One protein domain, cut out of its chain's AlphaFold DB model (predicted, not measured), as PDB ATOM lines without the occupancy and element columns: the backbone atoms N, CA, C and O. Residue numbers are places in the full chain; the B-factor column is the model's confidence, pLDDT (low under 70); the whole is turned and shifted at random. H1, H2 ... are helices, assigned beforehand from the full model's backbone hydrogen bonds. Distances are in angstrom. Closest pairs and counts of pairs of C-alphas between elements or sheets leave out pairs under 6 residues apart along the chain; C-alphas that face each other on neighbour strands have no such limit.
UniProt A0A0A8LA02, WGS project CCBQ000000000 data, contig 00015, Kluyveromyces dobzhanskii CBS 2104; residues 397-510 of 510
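Overview. This is residues 397 to 510 of the 510 residues of an uncharacterized protein of Kluyveromyces dobzhanskii CBS 2104 (UniProt A0A0A8LA02). The long helix H2 runs through the core, with H1 folded back beside it as a helical hairpin and H5 crossing it at a steep tilt. H4 lies near H1, H2 and H5 without clearly touching them, and tiny H3 sits by the later part of H2. The printed part has 114 residues with five named helices, H1 to H5 in order, and no named strand; its class is all helix. It is compact, with a radius of gyration of the C-alphas of 14.4 A and spans of 44 by 31 by 22 A.

Along the chain. Find C-alpha 404 at (340.328, 120.753, 288.729); from there H1 runs to residue 417, 20.9 A. Next come H2, residues 422 to 445, 33.1 A, and H3, residues 450 to 453, 5.1 A. H4 takes residues 467 to 484, 24.6 A. H5, residues 490 to 498, 11.9 A, ends at C-alpha 498 at (348.898, 110.078, 275.461).

Arrangement. Begin at the hub, H2. Its residues 424 to 435 touch H1, closest at the C-alphas of Asp 425 and Trp 415, 7.3 A; the hairpin has a shallow tilt of 27 degrees, opposite ways. H5 touches residues 426 to 437 of H2, closest at the C-alphas of Pro 496 and Gly 433, 3.7 A, at a steep tilt of 44 degrees, the same way. H3 touches residues 439 to 443 of H2, closest at the C-alphas of Ile 451 and Ala 439, 7.0 A. H4 is close to but not clearly touching H1, with the C-alphas of Gln 469 and Phe 412 closest at 7.3 A. O i to N i+4 pairs are within hydrogen-bond range in H1 for 7 of 10, H2 18 of 20, H4 13 of 14 and H5 3 of 5; H3 is too short for one.

Size, cuts and confidence. Look from C-alpha 447 to C-alpha 483, the two farthest apart, 44.5 A. The printed part has no cut. The link from H3 to H4 is long, and residues 499 to 510, the chain's last, hold no named element. Mean pLDDT of the printed part is 88.2, and no printed residue is under 70.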
ATOM      1  N   HIS A 397     342.563 125.124 286.527       91.19
ATOM      2  CA  HIS A 397     343.313 125.775 287.595       91.19
ATOM      3  C   HIS A 397     343.736 124.781 288.685       91.19
ATOM      4  O   HIS A 397     343.030 123.817 289.013       91.19
ATOM      5  N   TYR A 398     344.895 125.072 289.272       90.00
ATOM      6  CA  TYR A 398     345.513 124.304 290.345       90.00
ATOM      7  C   TYR A 398     345.822 125.262 291.500       90.00
ATOM      8  O   TYR A 398     346.844 125.950 291.488       90.00
ATOM      9  N   HIS A 399     344.910 125.335 292.473       88.38
ATOM     10  CA  HIS A 399     345.098 126.084 293.713       88.38
ATOM     11  C   HIS A 399     345.264 125.122 294.887       88.38
ATOM     12  O   HIS A 399     344.775 123.990 294.886       88.38
ATOM     13  N   LYS A 400     345.910 125.607 295.945       85.12
ATOM     14  CA  LYS A 400     346.183 124.827 297.153       85.12
ATOM     15  C   LYS A 400     344.919 124.225 297.784       85.12
ATOM     16  O   LYS A 400     344.939 123.072 298.207       85.12
ATOM     17  N   ASP A 401     343.840 125.005 297.833       84.56
ATOM     18  CA  ASP A 401     342.604 124.635 298.529       84.56
ATOM     19  C   ASP A 401     341.518 124.088 297.571       84.56
ATOM     20  O   ASP A 401     340.538 123.508 298.042       84.56
ATOM     21  N   ARG A 402     341.683 124.246 296.242       85.56
ATOM     22  CA  ARG A 402     340.785 123.744 295.179       85.56
ATOM     23  C   ARG A 402     341.523 123.469 293.865       85.56
ATOM     24  O   ARG A 402     342.192 124.342 293.319       85.56
ATOM     25  N   ASN A 403     341.319 122.287 293.297       90.50
ATOM     26  CA  ASN A 403     341.914 121.852 292.033       90.50
ATOM     27  C   ASN A 403     340.857 121.319 291.070       90.50
ATOM     28  O   ASN A 403     339.907 120.657 291.483       90.50
ATOM     29  N   VAL A 404     341.097 121.468 289.765       92.12
ATOM     30  CA  VAL A 404     340.328 120.753 288.729       92.12
ATOM     31  C   VAL A 404     340.277 119.231 288.982       92.12
ATOM     32  O   VAL A 404     339.256 118.588 288.734       92.12
ATOM     33  N   LEU A 405     341.344 118.652 289.552       93.00
ATOM     34  CA  LEU A 405     341.424 117.218 289.861       93.00
ATOM     35  C   LEU A 405     340.508 116.781 291.019       93.00
ATOM     36  O   LEU A 405     340.124 115.613 291.065       93.00
ATOM     37  N   ASP A 406     340.095 117.689 291.910       92.81
ATOM     38  CA  ASP A 406     339.206 117.361 293.039       92.81
ATOM     39  C   ASP A 406     337.811 116.928 292.555       92.81
ATOM     40  O   ASP A 406     337.091 116.202 293.244       92.81
ATOM     41  N   TYR A 407     337.446 117.325 291.332       93.81
ATOM     42  CA  TYR A 407     336.205 116.944 290.666       93.81
ATOM     43  C   TYR A 407     336.291 115.603 289.924       93.81
ATOM     44  O   TYR A 407     335.252 115.008 289.628       93.81
ATOM     45  N   PHE A 408     337.493 115.073 289.656       95.00
ATOM     46  CA  PHE A 408     337.652 113.802 288.938       95.00
ATOM     47  C   PHE A 408     336.910 112.640 289.633       95.00
ATOM     48  O   PHE A 408     336.188 111.928 288.936       95.00
ATOM     49  N   PRO A 409     336.976 112.433 290.966       94.94
ATOM     50  CA  PRO A 409     336.211 111.373 291.632       94.94
ATOM     51  C   PRO A 409     334.697 111.439 291.378       94.94
ATOM     52  O   PRO A 409     334.061 110.397 291.224       94.94
ATOM     53  N   ILE A 410     334.123 112.645 291.280       93.25
ATOM     54  CA  ILE A 410     332.700 112.845 290.967       93.25
ATOM     55  C   ILE A 410     332.435 112.497 289.498       93.25
ATOM     56  O   ILE A 410     331.532 111.714 289.211       93.25
ATOM     57  N   LEU A 411     333.252 113.008 288.573       94.06
ATOM     58  CA  LEU A 411     333.101 112.747 287.138       94.06
ATOM     59  C   LEU A 411     333.248 111.257 286.799       94.06
ATOM     60  O   LEU A 411     332.388 110.710 286.119       94.06
ATOM     61  N   PHE A 412     334.263 110.565 287.324       95.31
ATOM     62  CA  PHE A 412     334.438 109.118 287.131       95.31
ATOM     63  C   PHE A 412     333.342 108.286 287.824       95.31
ATOM     64  O   PHE A 412     332.954 107.231 287.314       95.31
ATOM     65  N   SER A 413     332.788 108.755 288.948       93.81
ATOM     66  CA  SER A 413     331.602 108.139 289.559       93.81
ATOM     67  C   SER A 413     330.390 108.239 288.626       93.81
ATOM     68  O   SER A 413     329.759 107.227 288.322       93.81
ATOM     69  N   LEU A 414     330.110 109.421 288.070       91.88
ATOM     70  CA  LEU A 414     329.038 109.602 287.086       91.88
ATOM     71  C   LEU A 414     329.286 108.755 285.821       91.88
ATOM     72  O   LEU A 414     328.376 108.083 285.342       91.88
ATOM     73  N   TRP A 415     330.530 108.706 285.337       93.00
ATOM     74  CA  TRP A 415     330.940 107.957 284.142       93.00
ATOM     75  C   TRP A 415     330.801 106.442 284.276       93.00
ATOM     76  O   TRP A 415     330.337 105.777 283.352       93.00
ATOM     77  N   SER A 416     331.154 105.891 285.437       92.25
ATOM     78  CA  SER A 416     331.002 104.456 285.709       92.25
ATOM     79  C   SER A 416     329.544 104.015 285.865       92.25
ATOM     80  O   SER A 416     329.242 102.850 285.607       92.25
ATOM     81  N   ASN A 417     328.635 104.932 286.219       89.69
ATOM     82  CA  ASN A 417     327.193 104.677 286.285       89.69
ATOM     83  C   ASN A 417     326.451 104.978 284.965       89.69
ATOM     84  O   ASN A 417     325.341 104.487 284.765       89.69
ATOM     85  N   ALA A 418     327.043 105.757 284.054       86.69
ATOM     86  CA  ALA A 418     326.484 106.030 282.733       86.69
ATOM     87  C   ALA A 418     326.675 104.838 281.779       86.69
ATOM     88  O   ALA A 418     327.778 104.294 281.643       86.69
ATOM     89  N   THR A 419     325.621 104.472 281.045       84.00
ATOM     90  CA  THR A 419     325.714 103.543 279.905       84.00
ATOM     91  C   THR A 419     326.694 104.072 278.851       84.00
ATOM     92  O   THR A 419     326.726 105.289 278.662       84.00
ATOM     93  N   PRO A 420     327.454 103.206 278.148       81.75
ATOM     94  CA  PRO A 420     328.235 103.604 276.975       81.75
ATOM     95  C   PRO A 420     327.398 104.459 276.018       81.75
ATOM     96  O   PRO A 420     326.270 104.092 275.684       81.75
ATOM     97  N   GLY A 421     327.915 105.634 275.660       80.94
ATOM     98  CA  GLY A 421     327.113 106.668 275.010       80.94
ATOM     99  C   GLY A 421     327.933 107.880 274.592       80.94
ATOM    100  O   GLY A 421     328.425 108.613 275.448       80.94
ATOM    101  N   ASN A 422     328.014 108.150 273.285       79.69
ATOM    102  CA  ASN A 422     328.745 109.304 272.732       79.69
ATOM    103  C   ASN A 422     328.378 110.647 273.406       79.69
ATOM    104  O   ASN A 422     329.259 111.441 273.721       79.69
ATOM    105  N   SER A 423     327.087 110.872 273.683       77.56
ATOM    106  CA  SER A 423     326.555 112.091 274.320       77.56
ATOM    107  C   SER A 423     327.015 112.325 275.765       77.56
ATOM    108  O   SER A 423     326.758 113.389 276.321       77.56
ATOM    109  N   PHE A 424     327.677 111.344 276.376       86.00
ATOM    110  CA  PHE A 424     328.227 111.425 277.724       86.00
ATOM    111  C   PHE A 424     329.751 111.253 277.693       86.00
ATOM    112  O   PHE A 424     330.501 112.086 278.204       86.00
ATOM    113  N   ASP A 425     330.209 110.194 277.029       90.25
ATOM    114  CA  ASP A 425     331.595 109.743 277.057       90.25
ATOM    115  C   ASP A 425     332.538 110.740 276.366       90.25
ATOM    116  O   ASP A 425     333.596 111.056 276.910       90.25
ATOM    117  N   THR A 426     332.143 111.317 275.224       89.44
ATOM    118  CA  THR A 426     332.983 112.262 274.460       89.44
ATOM    119  C   THR A 426     333.320 113.531 275.246       89.44
ATOM    120  O   THR A 426     334.451 114.011 275.162       89.44
ATOM    121  N   HIS A 427     332.399 114.049 276.067       90.50
ATOM    122  CA  HIS A 427     332.658 115.235 276.893       90.50
ATOM    123  C   HIS A 427     333.608 114.948 278.063       90.50
ATOM    124  O   HIS A 427     334.406 115.813 278.425       90.50
ATOM    125  N   LEU A 428     333.580 113.734 278.624       93.31
ATOM    126  CA  LEU A 428     334.493 113.349 279.702       93.31
ATOM    127  C   LEU A 428     335.875 112.931 279.189       93.31
ATOM    128  O   LEU A 428     336.871 113.316 279.804       93.31
ATOM    129  N   TYR A 429     335.966 112.262 278.034       93.75
ATOM    130  CA  TYR A 429     337.243 112.093 277.328       93.75
ATOM    131  C   TYR A 429     337.877 113.455 277.007       93.75
ATOM    132  O   TYR A 429     339.063 113.647 277.271       93.75
ATOM    133  N   ALA A 430     337.086 114.423 276.523       92.06
ATOM    134  CA  ALA A 430     337.563 115.779 276.258       92.06
ATOM    135  C   ALA A 430     338.044 116.490 277.535       92.06
ATOM    136  O   ALA A 430     339.181 116.953 277.565       92.06
ATOM    137  N   PHE A 431     337.232 116.546 278.600       94.62
ATOM    138  CA  PHE A 431     337.592 117.239 279.845       94.62
ATOM    139  C   PHE A 431     338.832 116.630 280.519       94.62
ATOM    140  O   PHE A 431     339.794 117.345 280.800       94.62
ATOM    141  N   VAL A 432     338.852 115.307 280.727       95.44
ATOM    142  CA  VAL A 432     339.993 114.615 281.354       95.44
ATOM    143  C   VAL A 432     341.230 114.671 280.451       95.44
ATOM    144  O   VAL A 432     342.340 114.863 280.940       95.44
ATOM    145  N   GLY A 433     341.050 114.561 279.131       94.44
ATOM    146  CA  GLY A 433     342.131 114.660 278.154       94.44
ATOM    147  C   GLY A 433     342.783 116.035 278.110       94.44
ATOM    148  O   GLY A 433     344.006 116.129 278.138       94.44
ATOM    149  N   HIS A 434     341.988 117.102 278.073       93.50
ATOM    150  CA  HIS A 434     342.514 118.463 278.100       93.50
ATOM    151  C   HIS A 434     343.177 118.803 279.443       93.50
ATOM    152  O   HIS A 434     344.251 119.391 279.431       93.50
ATOM    153  N   ALA A 435     342.621 118.371 280.580       94.44
ATOM    154  CA  ALA A 435     343.263 118.557 281.886       94.44
ATOM    155  C   ALA A 435     344.588 117.773 282.027       94.44
ATOM    156  O   ALA A 435     345.510 118.238 282.694       94.44
ATOM    157  N   ALA A 436     344.718 116.604 281.385       94.75
ATOM    158  CA  ALA A 436     345.985 115.866 281.314       94.75
ATOM    159  C   ALA A 436     347.009 116.553 280.393       94.75
ATOM    160  O   ALA A 436     348.183 116.650 280.745       94.75
ATOM    161  N   MET A 437     346.558 117.061 279.243       93.44
ATOM    162  CA  MET A 437     347.364 117.821 278.278       93.44
ATOM    163  C   MET A 437     347.911 119.125 278.878       93.44
ATOM    164  O   MET A 437     349.094 119.421 278.716       93.44
ATOM    165  N   ASP A 438     347.075 119.866 279.608       92.69
ATOM    166  CA  ASP A 438     347.454 121.091 280.319       92.69
ATOM    167  C   ASP A 438     348.523 120.805 281.384       92.69
ATOM    168  O   ASP A 438     349.636 121.327 281.301       92.69
ATOM    169  N   ALA A 439     348.246 119.867 282.300       92.25
ATOM    170  CA  ALA A 439     349.193 119.447 283.331       92.25
ATOM    171  C   ALA A 439     350.544 118.998 282.743       92.25
ATOM    172  O   ALA A 439     351.600 119.412 283.223       92.25
ATOM    173  N   TYR A 440     350.524 118.176 281.688       92.81
ATOM    174  CA  TYR A 440     351.724 117.716 280.985       92.81
ATOM    175  C   TYR A 440     352.547 118.883 280.418       92.81
ATOM    176  O   TYR A 440     353.772 118.896 280.554       92.81
ATOM    177  N   TYR A 441     351.894 119.890 279.831       90.56
ATOM    178  CA  TYR A 441     352.578 121.079 279.329       90.56
ATOM    179  C   TYR A 441     353.098 121.996 280.443       90.56
ATOM    180  O   TYR A 441     354.219 122.487 280.296       90.56
ATOM    181  N   GLN A 442     352.397 122.154 281.573       90.00
ATOM    182  CA  GLN A 442     352.959 122.852 282.742       90.00
ATOM    183  C   GLN A 442     354.256 122.166 283.208       90.00
ATOM    184  O   GLN A 442     355.298 122.814 283.293       90.00
ATOM    185  N   PHE A 443     354.245 120.841 283.411       90.06
ATOM    186  CA  PHE A 443     355.423 120.081 283.869       90.06
ATOM    187  C   PHE A 443     356.633 120.095 282.913       90.06
ATOM    188  O   PHE A 443     357.733 119.740 283.340       90.06
ATOM    189  N   ILE A 444     356.455 120.459 281.638       88.19
ATOM    190  CA  ILE A 444     357.524 120.465 280.621       88.19
ATOM    191  C   ILE A 444     358.018 121.876 280.294       88.19
ATOM    192  O   ILE A 444     359.216 122.059 280.067       88.19
ATOM    193  N   TYR A 445     357.123 122.864 280.245       84.56
ATOM    194  CA  TYR A 445     357.451 124.212 279.779       84.56
ATOM    195  C   TYR A 445     357.611 125.245 280.903       84.56
ATOM    196  O   TYR A 445     358.257 126.271 280.678       84.56
ATOM    197  N   GLU A 446     357.080 124.998 282.104       84.69
ATOM    198  CA  GLU A 446     357.219 125.903 283.249       84.69
ATOM    199  C   GLU A 446     358.379 125.473 284.158       84.69
ATOM    200  O   GLU A 446     358.495 124.317 284.555       84.69
ATOM    201  N   GLN A 447     359.243 126.420 284.543       78.75
ATOM    202  CA  GLN A 447     360.386 126.141 285.430       78.75
ATOM    203  C   GLN A 447     359.981 125.891 286.894       78.75
ATOM    204  O   GLN A 447     360.769 125.353 287.669       78.75
ATOM    205  N   ASN A 448     358.776 126.312 287.279       81.69
ATOM    206  CA  ASN A 448     358.189 126.119 288.603       81.69
ATOM    207  C   ASN A 448     356.660 126.000 288.443       81.69
ATOM    208  O   ASN A 448     355.957 126.989 288.659       81.69
ATOM    209  N   PRO A 449     356.152 124.844 287.978       86.44
ATOM    210  CA  PRO A 449     354.783 124.733 287.489       86.44
ATOM    211  C   PRO A 449     353.737 124.986 288.580       86.44
ATOM    212  O   PRO A 449     353.920 124.550 289.725       86.44
ATOM    213  N   ARG A 450     352.622 125.659 288.248       83.56
ATOM    214  CA  ARG A 450     351.540 125.961 289.220       83.56
ATOM    215  C   ARG A 450     351.026 124.690 289.909       83.56
ATOM    216  O   ARG A 450     350.961 124.640 291.138       83.56
ATOM    217  N   ILE A 451     350.768 123.641 289.125       86.62
ATOM    218  CA  ILE A 451     350.316 122.319 289.591       86.62
ATOM    219  C   ILE A 451     351.213 121.696 290.685       86.62
ATOM    220  O   ILE A 451     350.702 121.068 291.615       86.62
ATOM    221  N   GLN A 452     352.532 121.921 290.646       86.38
ATOM    222  CA  GLN A 452     353.449 121.438 291.685       86.38
ATOM    223  C   GLN A 452     353.614 122.446 292.831       86.38
ATOM    224  O   GLN A 452     353.625 122.057 293.996       86.38
ATOM    225  N   SER A 453     353.748 123.735 292.513       85.44
ATOM    226  CA  SER A 453     354.141 124.774 293.475       85.44
ATOM    227  C   SER A 453     353.005 125.271 294.377       85.44
ATOM    228  O   SER A 453     353.266 125.628 295.526       85.44
ATOM    229  N   LEU A 454     351.759 125.269 293.892       85.06
ATOM    230  CA  LEU A 454     350.572 125.651 294.668       85.06
ATOM    231  C   LEU A 454     349.863 124.428 295.260       85.06
ATOM    232  O   LEU A 454     349.496 124.433 296.436       85.06
ATOM    233  N   SER A 455     349.710 123.374 294.458       85.19
ATOM    234  CA  SER A 455     348.854 122.224 294.784       85.19
ATOM    235  C   SER A 455     349.603 120.954 295.187       85.19
ATOM    236  O   SER A 455     348.970 119.981 295.594       85.19
ATOM    237  N   ASN A 456     350.940 120.939 295.097       86.31
ATOM    238  CA  ASN A 456     351.779 119.784 295.437       86.31
ATOM    239  C   ASN A 456     351.359 118.488 294.700       86.31
ATOM    240  O   ASN A 456     351.415 117.382 295.247       86.31
ATOM    241  N   ILE A 457     350.918 118.626 293.446       87.69
ATOM    242  CA  ILE A 457     350.631 117.510 292.541       87.69
ATOM    243  C   ILE A 457     351.894 117.233 291.717       87.69
ATOM    244  O   ILE A 457     352.523 118.141 291.178       87.69
ATOM    245  N   GLU A 458     352.268 115.960 291.610       87.62
ATOM    246  CA  GLU A 458     353.426 115.493 290.841       87.62
ATOM    247  C   GLU A 458     352.970 114.632 289.659       87.62
ATOM    248  O   GLU A 458     351.956 113.938 289.755       87.62
ATOM    249  N   PHE A 459     353.742 114.614 288.570       88.50
ATOM    250  CA  PHE A 459     353.496 113.728 287.431       88.50
ATOM    251  C   PHE A 459     353.922 112.285 287.764       88.50
ATOM    252  O   PHE A 459     355.111 111.950 287.772       88.50
ATOM    253  N   ARG A 460     352.939 111.434 288.078       88.50
ATOM    254  CA  ARG A 460     353.111 110.037 288.517       88.50
ATOM    255  C   ARG A 460     353.210 109.086 287.322       88.50
ATOM    256  O   ARG A 460     353.340 109.519 286.181       88.50
ATOM    257  N   GLU A 461     353.190 107.780 287.574       88.81
ATOM    258  CA  GLU A 461     353.338 106.730 286.549       88.81
ATOM    259  C   GLU A 461     352.287 106.832 285.430       88.81
ATOM    260  O   GLU A 461     352.605 106.599 284.267       88.81
ATOM    261  N   PHE A 462     351.079 107.287 285.780       91.31
ATOM    262  CA  PHE A 462     349.954 107.551 284.875       91.31
ATOM    263  C   PHE A 462     349.654 109.058 284.751       91.31
ATOM    264  O   PHE A 462     348.501 109.482 284.670       91.31
ATOM    265  N   GLY A 463     350.698 109.890 284.822       90.38
ATOM    266  CA  GLY A 463     350.591 111.346 284.806       90.38
ATOM    267  C   GLY A 463     349.807 111.883 286.004       90.38
ATOM    268  O   GLY A 463     350.242 111.737 287.147       90.38
ATOM    269  N   ILE A 464     348.657 112.508 285.737       92.88
ATOM    270  CA  ILE A 464     347.724 113.004 286.765       92.88
ATOM    271  C   ILE A 464     346.645 111.986 287.177       92.88
ATOM    272  O   ILE A 464     345.918 112.233 288.139       92.88
ATOM    273  N   LEU A 465     346.508 110.864 286.460       94.25
ATOM    274  CA  LEU A 465     345.462 109.870 286.711       94.25
ATOM    275  C   LEU A 465     345.866 108.862 287.794       94.25
ATOM    276  O   LEU A 465     347.044 108.570 288.010       94.25
ATOM    277  N   SER A 466     344.869 108.264 288.448       93.62
ATOM    278  CA  SER A 466     345.072 107.017 289.188       93.62
ATOM    279  C   SER A 466     345.097 105.807 288.248       93.62
ATOM    280  O   SER A 466     344.467 105.798 287.189       93.62
ATOM    281  N   GLU A 467     345.740 104.727 288.694       93.12
ATOM    282  CA  GLU A 467     345.698 103.413 288.035       93.12
ATOM    283  C   GLU A 467     344.251 102.957 287.750       93.12
ATOM    284  O   GLU A 467     343.947 102.429 286.681       93.12
ATOM    285  N   SER A 468     343.327 103.206 288.686       94.38
ATOM    286  CA  SER A 468     341.905 102.873 288.545       94.38
ATOM    287  C   SER A 468     341.174 103.732 287.507       94.38
ATOM    288  O   SER A 468     340.310 103.215 286.800       94.38
ATOM    289  N   GLN A 469     341.528 105.014 287.368       95.31
ATOM    290  CA  GLN A 469     340.979 105.914 286.349       95.31
ATOM    291  C   GLN A 469     341.479 105.539 284.949       95.31
ATOM    292  O   GLN A 469     340.676 105.450 284.020       95.31
ATOM    293  N   LEU A 470     342.776 105.245 284.802       94.31
ATOM    294  CA  LEU A 470     343.339 104.795 283.528       94.31
ATOM    295  C   LEU A 470     342.777 103.425 283.118       94.31
ATOM    296  O   LEU A 470     342.341 103.259 281.980       94.31
ATOM    297  N   ASN A 471     342.693 102.462 284.044       94.25
ATOM    298  CA  ASN A 471     342.063 101.165 283.778       94.25
ATOM    299  C   ASN A 471     340.574 101.292 283.417       94.25
ATOM    300  O   ASN A 471     340.088 100.528 282.580       94.25
ATOM    301  N   PHE A 472     339.842 102.243 284.006       95.12
ATOM    302  CA  PHE A 472     338.470 102.540 283.592       95.12
ATOM    303  C   PHE A 472     338.427 103.055 282.144       95.12
ATOM    304  O   PHE A 472     337.713 102.476 281.325       95.12
ATOM    305  N   ILE A 473     339.232 104.072 281.810       94.44
ATOM    306  CA  ILE A 473     339.331 104.645 280.456       94.44
ATOM    307  C   ILE A 473     339.671 103.556 279.431       94.44
ATOM    308  O   ILE A 473     338.946 103.382 278.453       94.44
ATOM    309  N   LEU A 474     340.718 102.763 279.678       93.06
ATOM    310  CA  LEU A 474     341.151 101.694 278.777       93.06
ATOM    311  C   LEU A 474     340.062 100.635 278.559       93.06
ATOM    312  O   LEU A 474     339.874 100.184 277.430       93.06
ATOM    313  N   ASN A 475     339.308 100.252 279.598       92.00
ATOM    314  CA  ASN A 475     338.200  99.307 279.438       92.00
ATOM    315  C   ASN A 475     336.978  99.932 278.738       92.00
ATOM    316  O   ASN A 475     336.371  99.259 277.910       92.00
ATOM    317  N   ARG A 476     336.649 101.208 278.982       91.50
ATOM    318  CA  ARG A 476     335.556 101.914 278.283       91.50
ATOM    319  C   ARG A 476     335.857 102.048 276.782       91.50
ATOM    320  O   ARG A 476     335.033 101.647 275.965       91.50
ATOM    321  N   ILE A 477     337.074 102.466 276.419       91.12
ATOM    322  CA  ILE A 477     337.565 102.524 275.028       91.12
ATOM    323  C   ILE A 477     337.529 101.139 274.367       91.12
ATOM    324  O   ILE A 477     337.004 100.977 273.266       91.12
ATOM    325  N   LYS A 478     338.045 100.114 275.053       89.75
ATOM    326  CA  LYS A 478     338.043  98.714 274.598       89.75
ATOM    327  C   LYS A 478     336.637  98.165 274.352       89.75
ATOM    328  O   LYS A 478     336.483  97.368 273.430       89.75
ATOM    329  N   ASN A 479     335.637  98.567 275.135       88.31
ATOM    330  CA  ASN A 479     334.247  98.179 274.902       88.31
ATOM    331  C   ASN A 479     333.678  98.911 273.678       88.31
ATOM    332  O   ASN A 479     333.157  98.251 272.783       88.31
ATOM    333  N   HIS A 480     333.890 100.228 273.542       87.62
ATOM    334  CA  HIS A 480     333.486 100.953 272.328       87.62
ATOM    335  C   HIS A 480     334.086 100.346 271.049       87.62
ATOM    336  O   HIS A 480     333.371 100.180 270.069       87.62
ATOM    337  N   ILE A 481     335.364  99.955 271.056       87.00
ATOM    338  CA  ILE A 481     336.047  99.339 269.898       87.00
ATOM    339  C   ILE A 481     335.537  97.913 269.590       87.00
ATOM    340  O   ILE A 481     335.775  97.395 268.499       87.00
ATOM    341  N   LYS A 482     334.854  97.247 270.530       84.88
ATOM    342  CA  LYS A 482     334.407  95.849 270.387       84.88
ATOM    343  C   LYS A 482     332.910  95.670 270.175       84.88
ATOM    344  O   LYS A 482     332.522  94.709 269.517       84.88
ATOM    345  N   GLU A 483     332.101  96.520 270.794       78.06
ATOM    346  CA  GLU A 483     330.671  96.278 271.003       78.06
ATOM    347  C   GLU A 483     329.824  97.351 270.304       78.06
ATOM    348  O   GLU A 483     328.916  97.005 269.550       78.06
ATOM    349  N   ASP A 484     330.170  98.633 270.473       71.25
ATOM    350  CA  ASP A 484     329.272  99.751 270.137       71.25
ATOM    351  C   ASP A 484     329.716 100.651 268.966       71.25
ATOM    352  O   ASP A 484     328.878 101.279 268.325       71.25
ATOM    353  N   PHE A 485     331.025 100.793 268.725       76.62
ATOM    354  CA  PHE A 485     331.654 101.755 267.796       76.62
ATOM    355  C   PHE A 485     331.249 103.241 267.959       76.62
ATOM    356  O   PHE A 485     331.486 104.057 267.075       76.62
ATOM    357  N   GLN A 486     330.716 103.638 269.120       75.06
ATOM    358  CA  GLN A 486     330.197 104.992 269.403       75.06
ATOM    359  C   GLN A 486     331.268 106.087 269.656       75.06
ATOM    360  O   GLN A 486     331.015 107.040 270.391       75.06
ATOM    361  N   ILE A 487     332.467 105.978 269.074       77.44
ATOM    362  CA  ILE A 487     333.502 107.025 269.163       77.44
ATOM    363  C   ILE A 487     333.320 108.004 267.999       77.44
ATOM    364  O   ILE A 487     333.515 107.619 266.850       77.44
ATOM    365  N   CYS A 488     332.986 109.266 268.289       72.12
ATOM    366  CA  CYS A 488     332.822 110.299 267.252       72.12
ATOM    367  C   CYS A 488     334.087 111.110 266.928       72.12
ATOM    368  O   CYS A 488     334.135 111.706 265.863       72.12
ATOM    369  N   SER A 489     335.110 111.131 267.790       79.12
ATOM    370  CA  SER A 489     336.442 111.652 267.430       79.12
ATOM    371  C   SER A 489     337.515 110.920 268.227       79.12
ATOM    372  O   SER A 489     337.527 110.948 269.463       79.12
ATOM    373  N   PHE A 490     338.427 110.250 267.522       85.38
ATOM    374  CA  PHE A 490     339.506 109.485 268.150       85.38
ATOM    375  C   PHE A 490     340.519 110.401 268.843       85.38
ATOM    376  O   PHE A 490     341.016 110.049 269.910       85.38
ATOM    377  N   THR A 491     340.751 111.605 268.316       85.56
ATOM    378  CA  THR A 491     341.648 112.613 268.903       85.56
ATOM    379  C   THR A 491     341.220 112.986 270.326       85.56
ATOM    380  O   THR A 491     342.046 112.982 271.240       85.56
ATOM    381  N   ARG A 492     339.914 113.203 270.559       86.12
ATOM    382  CA  ARG A 492     339.364 113.474 271.904       86.12
ATOM    383  C   ARG A 492     339.542 112.282 272.857       86.12
ATOM    384  O   ARG A 492     339.876 112.482 274.021       86.12
ATOM    385  N   VAL A 493     339.361 111.055 272.361       88.88
ATOM    386  CA  VAL A 493     339.446 109.802 273.142       88.88
ATOM    387  C   VAL A 493     340.887 109.399 273.487       88.88
ATOM    388  O   VAL A 493     341.140 108.872 274.569       88.88
ATOM    389  N   VAL A 494     341.842 109.654 272.591       91.38
ATOM    390  CA  VAL A 494     343.256 109.272 272.745       91.38
ATOM    391  C   VAL A 494     344.044 110.285 273.586       91.38
ATOM    392  O   VAL A 494     344.974 109.895 274.292       91.38
ATOM    393  N   ARG A 495     343.641 111.565 273.594       93.50
ATOM    394  CA  ARG A 495     344.254 112.642 274.394       93.50
ATOM    395  C   ARG A 495     344.531 112.268 275.873       93.50
ATOM    396  O   ARG A 495     345.686 112.399 276.277       93.50
ATOM    397  N   PRO A 496     343.576 111.746 276.679       94.00
ATOM    398  CA  PRO A 496     343.854 111.357 278.070       94.00
ATOM    399  C   PRO A 496     344.819 110.172 278.220       94.00
ATOM    400  O   PRO A 496     345.422 110.027 279.280       94.00
ATOM    401  N   LEU A 497     344.991 109.331 277.193       93.38
ATOM    402  CA  LEU A 497     345.984 108.254 277.213       93.38
ATOM    403  C   LEU A 497     347.390 108.811 276.977       93.38
ATOM    404  O   LEU A 497     348.276 108.587 277.795       93.38
ATOM    405  N   VAL A 498     347.581 109.568 275.890       93.50
ATOM    406  CA  VAL A 498     348.898 110.078 275.461       93.50
ATOM    407  C   VAL A 498     349.539 110.956 276.532       93.50
ATOM    408  O   VAL A 498     350.678 110.714 276.924       93.50
ATOM    409  N   TYR A 499     348.792 111.924 277.069       94.00
ATOM    410  CA  TYR A 499     349.307 112.857 278.077       94.00
ATOM    411  C   TYR A 499     349.411 112.259 279.496       94.00
ATOM    412  O   TYR A 499     349.851 112.937 280.423       94.00
ATOM    413  N   SER A 500     349.075 110.973 279.663       92.38
ATOM    414  CA  SER A 500     349.300 110.200 280.895       92.38
ATOM    415  C   SER A 500     350.541 109.291 280.835       92.38
ATOM    416  O   SER A 500     350.851 108.630 281.824       92.38
ATOM    417  N   ILE A 501     351.268 109.237 279.709       90.75
ATOM    418  CA  ILE A 501     352.460 108.386 279.556       90.75
ATOM    419  C   ILE A 501     353.653 108.997 280.303       90.75
ATOM    420  O   ILE A 501     354.176 110.044 279.917       90.75
ATOM    421  N   ASN A 502     354.164 108.308 281.328       88.06
ATOM    422  CA  ASN A 502     355.405 108.699 281.996       88.06
ATOM    423  C   ASN A 502     356.624 107.956 281.429       88.06
ATOM    424  O   ASN A 502     356.890 106.802 281.764       88.06
ATOM    425  N   GLY A 503     357.433 108.661 280.631       84.19
ATOM    426  CA  GLY A 503     358.664 108.127 280.032       84.19
ATOM    427  C   GLY A 503     359.733 107.631 281.021       84.19
ATOM    428  O   GLY A 503     360.682 106.980 280.592       84.19
ATOM    429  N   LYS A 504     359.595 107.889 282.333       83.50
ATOM    430  CA  LYS A 504     360.467 107.313 283.377       83.50
ATOM    431  C   LYS A 504     360.096 105.871 283.744       83.50
ATOM    432  O   LYS A 504     360.977 105.137 284.184       83.50
ATOM    433  N   ASN A 505     358.835 105.463 283.573       78.38
ATOM    434  CA  ASN A 505     358.380 104.087 283.799       78.38
ATOM    435  C   ASN A 505     357.404 103.618 282.694       78.38
ATOM    436  O   ASN A 505     356.221 103.401 282.958       78.38
ATOM    437  N   PRO A 506     357.876 103.428 281.445       74.50
ATOM    438  CA  PRO A 506     357.011 102.990 280.347       74.50
ATOM    439  C   PRO A 506     356.425 101.582 280.565       74.50
ATOM    440  O   PRO A 506     355.364 101.283 280.031       74.50
ATOM    441  N   GLN A 507     357.068 100.731 281.378       77.31
ATOM    442  CA  GLN A 507     356.590  99.373 281.688       77.31
ATOM    443  C   GLN A 507     355.383  99.336 282.641       77.31
ATOM    444  O   GLN A 507     354.811  98.269 282.838       77.31
ATOM    445  N   ALA A 508     354.983 100.466 283.233       73.06
ATOM    446  CA  ALA A 508     353.704 100.563 283.935       73.06
ATOM    447  C   ALA A 508     352.519 100.788 282.974       73.06
ATOM    448  O   ALA A 508     351.384 100.495 283.336       73.06
ATOM    449  N   PHE A 509     352.772 101.320 281.771       72.44
ATOM    450  CA  PHE A 509     351.739 101.768 280.826       72.44
ATOM    451  C   PHE A 509     351.486 100.785 279.665       72.44
ATOM    452  O   PHE A 509     350.372 100.750 279.141       72.44
ATOM    453  N   PHE A 510     352.503 100.010 279.260       72.06
ATOM    454  CA  PHE A 510     352.464  99.055 278.137       72.06
ATOM    455  C   PHE A 510     352.476  97.589 278.597       72.06
ATOM    456  O   PHE A 510     351.624  96.825 278.088       72.06
TER     457      PHE A 510